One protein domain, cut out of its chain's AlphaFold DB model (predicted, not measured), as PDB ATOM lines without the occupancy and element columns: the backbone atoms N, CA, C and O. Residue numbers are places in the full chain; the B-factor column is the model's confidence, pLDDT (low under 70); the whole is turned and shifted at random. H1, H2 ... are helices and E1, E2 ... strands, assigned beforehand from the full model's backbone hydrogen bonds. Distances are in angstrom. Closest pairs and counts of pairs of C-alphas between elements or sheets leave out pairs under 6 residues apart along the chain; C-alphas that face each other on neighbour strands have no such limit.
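AT A GLANCE: This is residues 185 to 260 of the 324 residues of the protein "ABC superfamily ATP binding cassette transporter, binding protein" of Enterobacter hormaechei ATCC 49162 (UniProt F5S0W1). A two-strand hairpin, E1 and E2, forms one side of a loose body with H2 near its middle and the long loop 228 to 246 winding past H2. H1 and H4 lie at opposite ends, and residues 254 to 260 stick out. The printed part has 76 residues, with four named helices and two named strands in the order H1 H2 E1 E2 H3 H4; of the 45 residues in named elements, helices hold 37 and strands 8, and the class is mostly helix. It is only just loose, close to compact: radius of gyration of the C-alphas 13.8 A, spans 40 by 34 by 22 A.

IN THESE COORDINATES: Find E1 at residues 212 to 215 and E2 at 218 to 221. H2 is residues 197 to 205, H3 223 to 227. H1, residues 185 to 195, runs 15.5 A from C-alpha 185 at (18.853, -35.357, -20.114). H4, residues 247 to 258, runs 15.9 A to C-alpha 258 at (53.416, -40.691, 1.266).

HOW THE PARTS SIT: In the antiparallel hairpin E1 and E2, N 213 and O 220 are within hydrogen-bond range, 2.8 A. H2 and H3 are close but not clearly touching; their closest C-alphas, Met 205 and Ile 225, are 6.9 A apart. H1 and H2 only just touch, only at the corner, with 3 pairs of C-alphas within 8 A; the closest are Phe 193 and Gly 199, 5.4 A. H4 is apart from H1, H2 and H3. Every O i to N i+4 pair is within range in H1, H2 and H4; H3 has 0 of 1, but 2 of 2 O i to N i+3.

THE WHOLE: The farthest C-alphas, Lys 185 and Pro 247, are 41.2 A apart. The printed part has no cut; the H3 to H4 link is long, 19 residues. No printed residue is under 70 in pLDDT.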
ATOM      1  N   LYS A 185      17.957 -36.059 -19.193       97.06
ATOM      2  CA  LYS A 185      18.853 -35.357 -20.114       97.06
ATOM      3  C   LYS A 185      19.556 -34.197 -19.410       97.06
ATOM      4  O   LYS A 185      20.763 -34.055 -19.543       97.06
ATOM      5  N   GLU A 186      18.819 -33.406 -18.642       96.81
ATOM      6  CA  GLU A 186      19.339 -32.257 -17.898       96.81
ATOM      7  C   GLU A 186      20.313 -32.697 -16.803       96.81
ATOM      8  O   GLU A 186      21.367 -32.088 -16.650       96.81
ATOM      9  N   VAL A 187      20.009 -33.792 -16.093       94.75
ATOM     10  CA  VAL A 187      20.943 -34.390 -15.125       94.75
ATOM     11  C   VAL A 187      22.241 -34.806 -15.814       94.75
ATOM     12  O   VAL A 187      23.314 -34.528 -15.291       94.75
ATOM     13  N   MET A 188      22.171 -35.423 -16.998       93.94
ATOM     14  CA  MET A 188      23.380 -35.808 -17.728       93.94
ATOM     15  C   MET A 188      24.190 -34.595 -18.199       93.94
ATOM     16  O   MET A 188      25.407 -34.604 -18.071       93.94
ATOM     17  N   ILE A 189      23.530 -33.529 -18.674       96.06
ATOM     18  CA  ILE A 189      24.196 -32.264 -19.033       96.06
ATOM     19  C   ILE A 189      24.908 -31.658 -17.816       96.06
ATOM     20  O   ILE A 189      26.034 -31.188 -17.940       96.06
ATOM     21  N   LEU A 190      24.277 -31.684 -16.637       93.31
ATOM     22  CA  LEU A 190      24.903 -31.203 -15.406       93.31
ATOM     23  C   LEU A 190      26.141 -32.032 -15.039       93.31
ATOM     24  O   LEU A 190      27.175 -31.457 -14.721       93.31
ATOM     25  N   LEU A 191      26.048 -33.364 -15.082       92.06
ATOM     26  CA  LEU A 191      27.181 -34.243 -14.770       92.06
ATOM     27  C   LEU A 191      28.340 -34.066 -15.765       92.06
ATOM     28  O   LEU A 191      29.493 -34.053 -15.343       92.06
ATOM     29  N   ASP A 192      28.033 -33.881 -17.051       92.88
ATOM     30  CA  ASP A 192      29.018 -33.593 -18.100       92.88
ATOM     31  C   ASP A 192      29.718 -32.245 -17.862       92.88
ATOM     32  O   ASP A 192      30.946 -32.179 -17.838       92.88
ATOM     33  N   PHE A 193      28.951 -31.191 -17.557       94.31
ATOM     34  CA  PHE A 193      29.509 -29.892 -17.170       94.31
ATOM     35  C   PHE A 193      30.413 -30.003 -15.939       94.31
ATOM     36  O   PHE A 193      31.527 -29.493 -15.958       94.31
ATOM     37  N   LEU A 194      29.979 -30.696 -14.881       92.50
ATOM     38  CA  LEU A 194      30.769 -30.867 -13.656       92.50
ATOM     39  C   LEU A 194      32.092 -31.608 -13.907       92.50
ATOM     40  O   LEU A 194      33.053 -31.391 -13.171       92.50
ATOM     41  N   ALA A 195      32.165 -32.456 -14.935       90.69
ATOM     42  CA  ALA A 195      33.391 -33.133 -15.348       90.69
ATOM     43  C   ALA A 195      34.286 -32.287 -16.281       90.69
ATOM     44  O   ALA A 195      35.453 -32.635 -16.476       90.69
ATOM     45  N   SER A 196      33.776 -31.187 -16.849       93.06
ATOM     46  CA  SER A 196      34.530 -30.304 -17.746       93.06
ATOM     47  C   SER A 196      35.588 -29.478 -16.991       93.06
ATOM     48  O   SER A 196      35.499 -29.313 -15.769       93.06
ATOM     49  N   PRO A 197      36.591 -28.906 -17.687       91.44
ATOM     50  CA  PRO A 197      37.551 -27.985 -17.073       91.44
ATOM     51  C   PRO A 197      36.892 -26.801 -16.352       91.44
ATOM     52  O   PRO A 197      37.343 -26.406 -15.278       91.44
ATOM     53  N   GLU A 198      35.815 -26.249 -16.915       91.38
ATOM     54  CA  GLU A 198      35.050 -25.141 -16.341       91.38
ATOM     55  C   GLU A 198      34.272 -25.576 -15.096       91.38
ATOM     56  O   GLU A 198      34.299 -24.872 -14.084       91.38
ATOM     57  N   GLY A 199      33.625 -26.746 -15.137       93.88
ATOM     58  CA  GLY A 199      32.951 -27.310 -13.970       93.88
ATOM     59  C   GLY A 199      33.926 -27.616 -12.842       93.88
ATOM     60  O   GLY A 199      33.665 -27.255 -11.700       93.88
ATOM     61  N   GLN A 200      35.095 -28.179 -13.153       93.75
ATOM     62  CA  GLN A 200      36.150 -28.418 -12.167       93.75
ATOM     63  C   GLN A 200      36.756 -27.120 -11.621       93.75
ATOM     64  O   GLN A 200      37.034 -27.039 -10.427       93.75
ATOM     65  N   MET A 201      36.901 -26.078 -12.447       92.44
ATOM     66  CA  MET A 201      37.296 -24.747 -11.977       92.44
ATOM     67  C   MET A 201      36.281 -24.205 -10.965       92.44
ATOM     68  O   MET A 201      36.676 -23.736  -9.901       92.44
ATOM     69  N   MET A 202      34.982 -24.302 -11.256       92.81
ATOM     70  CA  MET A 202      33.932 -23.890 -10.323       92.81
ATOM     71  C   MET A 202      33.936 -24.746  -9.048       92.81
ATOM     72  O   MET A 202      33.929 -24.207  -7.944       92.81
ATOM     73  N   GLU A 203      33.976 -26.072  -9.180       91.81
ATOM     74  CA  GLU A 203      33.940 -27.000  -8.049       91.81
ATOM     75  C   GLU A 203      35.145 -26.828  -7.127       91.81
ATOM     76  O   GLU A 203      34.982 -26.877  -5.913       91.81
ATOM     77  N   GLN A 204      36.344 -26.592  -7.665       91.12
ATOM     78  CA  GLN A 204      37.578 -26.569  -6.874       91.12
ATOM     79  C   GLN A 204      38.076 -25.168  -6.504       91.12
ATOM     80  O   GLN A 204      38.803 -25.043  -5.522       91.12
ATOM     81  N   MET A 205      37.681 -24.116  -7.230       92.94
ATOM     82  CA  MET A 205      38.065 -22.725  -6.931       92.94
ATOM     83  C   MET A 205      36.890 -21.852  -6.479       92.94
ATOM     84  O   MET A 205      37.103 -20.707  -6.084       92.94
ATOM     85  N   GLY A 206      35.656 -22.350  -6.554       93.44
ATOM     86  CA  GLY A 206      34.447 -21.580  -6.291       93.44
ATOM     87  C   GLY A 206      34.118 -20.600  -7.417       93.44
ATOM     88  O   GLY A 206      34.425 -20.809  -8.587       93.44
ATOM     89  N   PHE A 207      33.447 -19.508  -7.055       94.44
ATOM     90  CA  PHE A 207      32.994 -18.478  -7.996       94.44
ATOM     91  C   PHE A 207      33.961 -17.295  -8.118       94.44
ATOM     92  O   PHE A 207      34.468 -16.787  -7.108       94.44
ATOM     93  N   GLU A 208      34.137 -16.807  -9.348       94.38
ATOM     94  CA  GLU A 208      34.858 -15.569  -9.650       94.38
ATOM     95  C   GLU A 208      34.235 -14.368  -8.915       94.38
ATOM     96  O   GLU A 208      33.030 -14.326  -8.660       94.38
ATOM     97  N   ASN A 209      35.065 -13.403  -8.525       94.94
ATOM     98  CA  ASN A 209      34.742 -12.238  -7.691       94.94
ATOM     99  C   ASN A 209      34.269 -12.565  -6.264       94.94
ATOM    100  O   ASN A 209      34.007 -11.657  -5.477       94.94
ATOM    101  N   THR A 210      34.199 -13.848  -5.896       95.44
ATOM    102  CA  THR A 210      33.911 -14.284  -4.523       95.44
ATOM    103  C   THR A 210      35.106 -14.997  -3.910       95.44
ATOM    104  O   THR A 210      35.564 -14.596  -2.843       95.44
ATOM    105  N   HIS A 211      35.615 -16.030  -4.582       94.94
ATOM    106  CA  HIS A 211      36.681 -16.909  -4.088       94.94
ATOM    107  C   HIS A 211      37.999 -16.696  -4.836       94.94
ATOM    108  O   HIS A 211      39.069 -16.855  -4.259       94.94
ATOM    109  N   TYR A 212      37.930 -16.262  -6.095       95.56
ATOM    110  CA  TYR A 212      39.088 -15.840  -6.875       95.56
ATOM    111  C   TYR A 212      38.754 -14.628  -7.745       95.56
ATOM    112  O   TYR A 212      37.586 -14.349  -8.007       95.56
ATOM    113  N   VAL A 213      39.777 -13.910  -8.194       95.94
ATOM    114  CA  VAL A 213      39.677 -12.788  -9.133       95.94
ATOM    115  C   VAL A 213      40.592 -13.079 -10.315       95.94
ATOM    116  O   VAL A 213      41.739 -13.490 -10.123       95.94
ATOM    117  N   ARG A 214      40.094 -12.872 -11.536       93.75
ATOM    118  CA  ARG A 214      40.889 -12.978 -12.759       93.75
ATOM    119  C   ARG A 214      41.252 -11.588 -13.276       93.75
ATOM    120  O   ARG A 214      40.401 -10.709 -13.380       93.75
ATOM    121  N   GLN A 215      42.522 -11.393 -13.614       93.19
ATOM    122  CA  GLN A 215      43.037 -10.192 -14.270       93.19
ATOM    123  C   GLN A 215      43.892 -10.628 -15.464       93.19
ATOM    124  O   GLN A 215      45.051 -11.012 -15.307       93.19
ATOM    125  N   GLY A 216      43.294 -10.628 -16.660       89.00
ATOM    126  CA  GLY A 216      43.898 -11.253 -17.841       89.00
ATOM    127  C   GLY A 216      44.119 -12.752 -17.611       89.00
ATOM    128  O   GLY A 216      43.189 -13.455 -17.218       89.00
ATOM    129  N   ASP A 217      45.355 -13.214 -17.793       88.00
ATOM    130  CA  ASP A 217      45.747 -14.614 -17.562       88.00
ATOM    131  C   ASP A 217      46.119 -14.913 -16.099       88.00
ATOM    132  O   ASP A 217      46.406 -16.056 -15.743       88.00
ATOM    133  N   THR A 218      46.125 -13.900 -15.225       91.56
ATOM    134  CA  THR A 218      46.490 -14.066 -13.812       91.56
ATOM    135  C   THR A 218      45.248 -14.319 -12.963       91.56
ATOM    136  O   THR A 218      44.249 -13.608 -13.079       91.56
ATOM    137  N   ILE A 219      45.323 -15.309 -12.071       94.88
ATOM    138  CA  ILE A 219      44.285 -15.619 -11.083       94.88
ATOM    139  C   ILE A 219      44.875 -15.441  -9.685       94.88
ATOM    140  O   ILE A 219      45.923 -16.001  -9.372       94.88
ATOM    141  N   SER A 220      44.185 -14.681  -8.838       94.94
ATOM    142  CA  SER A 220      44.475 -14.568  -7.407       94.94
ATOM    143  C   SER A 220      43.273 -15.032  -6.592       94.94
ATOM    144  O   SER A 220      42.136 -14.972  -7.060       94.94
ATOM    145  N   VAL A 221      43.508 -15.521  -5.375       95.12
ATOM    146  CA  VAL A 221      42.442 -16.034  -4.503       95.12
ATOM    147  C   VAL A 221      42.108 -15.058  -3.388       95.12
ATOM    148  O   VAL A 221      42.971 -14.337  -2.888       95.12
ATOM    149  N   THR A 222      40.838 -15.022  -3.001       93.31
ATOM    150  CA  THR A 222      40.372 -14.258  -1.844       93.31
ATOM    151  C   THR A 222      40.426 -15.143  -0.594       93.31
ATOM    152  O   THR A 222      40.369 -16.369  -0.711       93.31
ATOM    153  N   PRO A 223      40.431 -14.570   0.625       87.75
ATOM    154  CA  PRO A 223      40.385 -15.364   1.857       87.75
ATOM    155  C   PRO A 223      39.176 -16.309   1.956       87.75
ATOM    156  O   PRO A 223      39.241 -17.326   2.642       87.75
ATOM    157  N   LYS A 224      38.074 -16.014   1.246       89.12
ATOM    158  CA  LYS A 224      36.863 -16.849   1.269       89.12
ATOM    159  C   LYS A 224      37.090 -18.247   0.696       89.12
ATOM    160  O   LYS A 224      36.325 -19.147   1.030       89.12
ATOM    161  N   ILE A 225      38.119 -18.450  -0.133       89.88
ATOM    162  CA  ILE A 225      38.421 -19.770  -0.701       89.88
ATOM    163  C   ILE A 225      38.754 -20.809   0.377       89.88
ATOM    164  O   ILE A 225      38.463 -21.984   0.196       89.88
ATOM    165  N   ASN A 226      39.270 -20.390   1.537       83.75
ATOM    166  CA  ASN A 226      39.638 -21.309   2.618       83.75
ATOM    167  C   ASN A 226      38.435 -22.057   3.216       83.75
ATOM    168  O   ASN A 226      38.604 -23.132   3.787       83.75
ATOM    169  N   ALA A 227      37.231 -21.491   3.087       83.50
ATOM    170  CA  ALA A 227      35.977 -22.104   3.519       83.50
ATOM    171  C   ALA A 227      35.207 -22.771   2.363       83.50
ATOM    172  O   ALA A 227      34.126 -23.324   2.582       83.50
ATOM    173  N   TRP A 228      35.732 -22.706   1.136       87.50
ATOM    174  CA  TRP A 228      35.138 -23.365  -0.019       87.50
ATOM    175  C   TRP A 228      35.472 -24.857  -0.014       87.50
ATOM    176  O   TRP A 228      36.585 -25.269   0.306       87.50
ATOM    177  N   TYR A 229      34.498 -25.673  -0.400       84.19
ATOM    178  CA  TYR A 229      34.704 -27.091  -0.643       84.19
ATOM    179  C   TYR A 229      33.875 -27.535  -1.854       84.19
ATOM    180  O   TYR A 229      32.733 -27.082  -2.003       84.19
ATOM    181  N   PRO A 230      34.419 -28.435  -2.692       86.06
ATOM    182  CA  PRO A 230      33.682 -29.013  -3.809       86.06
ATOM    183  C   PRO A 230      32.418 -29.734  -3.336       86.06
ATOM    184  O   PRO A 230      32.406 -30.370  -2.278       86.06
ATOM    185  N   ARG A 231      31.343 -29.625  -4.116       83.19
ATOM    186  CA  ARG A 231      29.996 -30.095  -3.769       83.19
ATOM    187  C   ARG A 231      29.630 -31.404  -4.453       83.19
ATOM    188  O   ARG A 231      28.836 -32.157  -3.896       83.19
ATOM    189  N   PHE A 232      30.188 -31.660  -5.634       85.50
ATOM    190  CA  PHE A 232      29.827 -32.803  -6.464       85.50
ATOM    191  C   PHE A 232      31.013 -33.737  -6.703       85.50
ATOM    192  O   PHE A 232      31.179 -34.721  -5.988       85.50
ATOM    193  N   ILE A 233      31.827 -33.458  -7.723       82.62
ATOM    194  CA  ILE A 233      32.885 -34.359  -8.184       82.62
ATOM    195  C   ILE A 233      34.198 -33.592  -8.230       82.62
ATOM    196  O   ILE A 233      34.283 -32.517  -8.820       82.62
ATOM    197  N   GLN A 234      35.235 -34.185  -7.645       83.81
ATOM    198  CA  GLN A 234      36.607 -33.707  -7.749       83.81
ATOM    199  C   GLN A 234      37.367 -34.624  -8.698       83.81
ATOM    200  O   GLN A 234      37.620 -35.788  -8.384       83.81
ATOM    201  N   ALA A 235      37.729 -34.111  -9.867       83.31
ATOM    202  CA  ALA A 235      38.574 -34.840 -10.794       83.31
ATOM    203  C   ALA A 235      39.999 -34.918 -10.226       83.31
ATOM    204  O   ALA A 235      40.660 -33.896 -10.030       83.31
ATOM    205  N   ALA A 236      40.486 -36.137  -9.982       79.06
ATOM    206  CA  ALA A 236      41.784 -36.376  -9.344       79.06
ATOM    207  C   ALA A 236      42.985 -35.820 -10.136       79.06
ATOM    208  O   ALA A 236      44.042 -35.563  -9.567       79.06
ATOM    209  N   ASN A 237      42.838 -35.645 -11.450       83.69
ATOM    210  CA  ASN A 237      43.875 -35.145 -12.353       83.69
ATOM    211  C   ASN A 237      43.808 -33.628 -12.601       83.69
ATOM    212  O   ASN A 237      44.667 -33.096 -13.310       83.69
ATOM    213  N   TRP A 238      42.812 -32.932 -12.052       88.81
ATOM    214  CA  TRP A 238      42.708 -31.487 -12.201       88.81
ATOM    215  C   TRP A 238      43.778 -30.781 -11.361       88.81
ATOM    216  O   TRP A 238      44.071 -31.174 -10.229       88.81
ATOM    217  N   LYS A 239      44.386 -29.735 -11.925       88.25
ATOM    218  CA  LYS A 239      45.413 -28.932 -11.256       88.25
ATOM    219  C   LYS A 239      44.917 -27.500 -11.106       88.25
ATOM    220  O   LYS A 239      44.479 -26.929 -12.108       88.25
ATOM    221  N   PRO A 240      45.022 -26.903  -9.908       89.88
ATOM    222  CA  PRO A 240      44.607 -25.529  -9.734       89.88
ATOM    223  C   PRO A 240      45.523 -24.582 -10.517       89.88
ATOM    224  O   PRO A 240      46.737 -24.798 -10.551       89.88
ATOM    225  N   PRO A 241      44.969 -23.524 -11.135       91.75
ATOM    226  CA  PRO A 241      45.763 -22.541 -11.873       91.75
ATOM    227  C   PRO A 241      46.618 -21.658 -10.948       91.75
ATOM    228  O   PRO A 241      47.571 -21.031 -11.398       91.75
ATOM    229  N   VAL A 242      46.281 -21.612  -9.657       92.62
ATOM    230  CA  VAL A 242      47.034 -20.941  -8.598       92.62
ATOM    231  C   VAL A 242      46.947 -21.787  -7.333       92.62
ATOM    232  O   VAL A 242      45.887 -22.329  -7.022       92.62
ATOM    233  N   GLU A 243      48.049 -21.920  -6.599       91.19
ATOM    234  CA  GLU A 243      48.025 -22.629  -5.323       91.19
ATOM    235  C   GLU A 243      47.297 -21.783  -4.276       91.19
ATOM    236  O   GLU A 243      47.717 -20.674  -3.949       91.19
ATOM    237  N   TRP A 244      46.193 -22.314  -3.769       89.56
ATOM    238  CA  TRP A 244      45.355 -21.662  -2.764       89.56
ATOM    239  C   TRP A 244      45.302 -22.443  -1.458       89.56
ATOM    240  O   TRP A 244      44.828 -21.930  -0.445       89.56
ATOM    241  N   ARG A 245      45.782 -23.689  -1.470       89.19
ATOM    242  CA  ARG A 245      45.753 -24.563  -0.309       89.19
ATOM    243  C   ARG A 245      46.793 -24.092   0.696       89.19
ATOM    244  O   ARG A 245      47.924 -23.752   0.349       89.19
ATOM    245  N   THR A 246      46.411 -24.093   1.967       85.75
ATOM    246  CA  THR A 246      47.313 -23.699   3.054       85.75
ATOM    247  C   THR A 246      48.428 -24.738   3.246       85.75
ATOM    248  O   THR A 246      48.266 -25.896   2.844       85.75
ATOM    249  N   PRO A 247      49.539 -24.398   3.927       86.88
ATOM    250  CA  PRO A 247      50.575 -25.378   4.261       86.88
ATOM    251  C   PRO A 247      50.029 -26.628   4.974       86.88
ATOM    252  O   PRO A 247      50.467 -27.739   4.686       86.88
ATOM    253  N   ALA A 248      49.024 -26.477   5.844       86.31
ATOM    254  CA  ALA A 248      48.380 -27.600   6.525       86.31
ATOM    255  C   ALA A 248      47.587 -28.505   5.560       86.31
ATOM    256  O   ALA A 248      47.646 -29.730   5.682       86.31
ATOM    257  N   MET A 249      46.886 -27.927   4.575       89.25
ATOM    258  CA  MET A 249      46.206 -28.693   3.521       89.25
ATOM    259  C   MET A 249      47.199 -29.433   2.622       89.25
ATOM    260  O   MET A 249      46.989 -30.598   2.296       89.25
ATOM    261  N   LEU A 250      48.292 -28.772   2.229       90.06
ATOM    262  CA  LEU A 250      49.340 -29.392   1.417       90.06
ATOM    263  C   LEU A 250      50.019 -30.535   2.173       90.06
ATOM    264  O   LEU A 250      50.234 -31.598   1.600       90.06
ATOM    265  N   ARG A 251      50.265 -30.363   3.475       90.00
ATOM    266  CA  ARG A 251      50.787 -31.422   4.345       90.00
ATOM    267  C   ARG A 251      49.829 -32.604   4.472       90.00
ATOM    268  O   ARG A 251      50.290 -33.738   4.529       90.00
ATOM    269  N   TYR A 252      48.515 -32.365   4.503       92.38
ATOM    270  CA  TYR A 252      47.530 -33.449   4.430       92.38
ATOM    271  C   TYR A 252      47.715 -34.256   3.144       92.38
ATOM    272  O   TYR A 252      47.861 -35.471   3.207       92.38
ATOM    273  N   ILE A 253      47.762 -33.576   1.994       91.12
ATOM    274  CA  ILE A 253      47.906 -34.218   0.681       91.12
ATOM    275  C   ILE A 253      49.224 -34.999   0.590       91.12
ATOM    276  O   ILE A 253      49.207 -36.155   0.173       91.12
ATOM    277  N   ASP A 254      50.339 -34.401   1.019       92.44
ATOM    278  CA  ASP A 254      51.653 -35.053   1.040       92.44
ATOM    279  C   ASP A 254      51.644 -36.306   1.926       92.44
ATOM    280  O   ASP A 254      52.030 -37.380   1.475       92.44
ATOM    281  N   ASN A 255      51.107 -36.217   3.149       92.00
ATOM    282  CA  ASN A 255      50.992 -37.369   4.041       92.00
ATOM    283  C   ASN A 255      50.098 -38.467   3.458       92.00
ATOM    284  O   ASN A 255      50.454 -39.643   3.538       92.00
ATOM    285  N   SER A 256      48.962 -38.104   2.856       91.75
ATOM    286  CA  SER A 256      48.082 -39.061   2.185       91.75
ATOM    287  C   SER A 256      48.803 -39.781   1.049       91.75
ATOM    288  O   SER A 256      48.682 -40.994   0.955       91.75
ATOM    289  N   GLN A 257      49.587 -39.077   0.227       92.12
ATOM    290  CA  GLN A 257      50.367 -39.688  -0.857       92.12
ATOM    291  C   GLN A 257      51.514 -40.550  -0.325       92.12
ATOM    292  O   GLN A 257      51.713 -41.677  -0.776       92.12
ATOM    293  N   ARG A 258      52.253 -40.037   0.661       93.88
ATOM    294  CA  ARG A 258      53.416 -40.691   1.266       93.88
ATOM    295  C   ARG A 258      53.061 -41.997   1.967       93.88
ATOM    296  O   ARG A 258      53.842 -42.944   1.914       93.88
ATOM    297  N   TYR A 259      51.930 -42.021   2.665       94.06
ATOM    298  CA  TYR A 259      51.493 -43.161   3.469       94.06
ATOM    299  C   TYR A 259      50.375 -43.971   2.813       94.06
ATOM    300  O   TYR A 259      49.836 -44.873   3.455       94.06
ATOM    301  N   PHE A 260      50.029 -43.673   1.558       94.44
ATOM    302  CA  PHE A 260      49.007 -44.420   0.842       94.44
ATOM    303  C   PHE A 260      49.377 -45.901   0.762       94.44
ATOM    304  O   PHE A 260      50.463 -46.282   0.319       94.44
TER     305      PHE A 260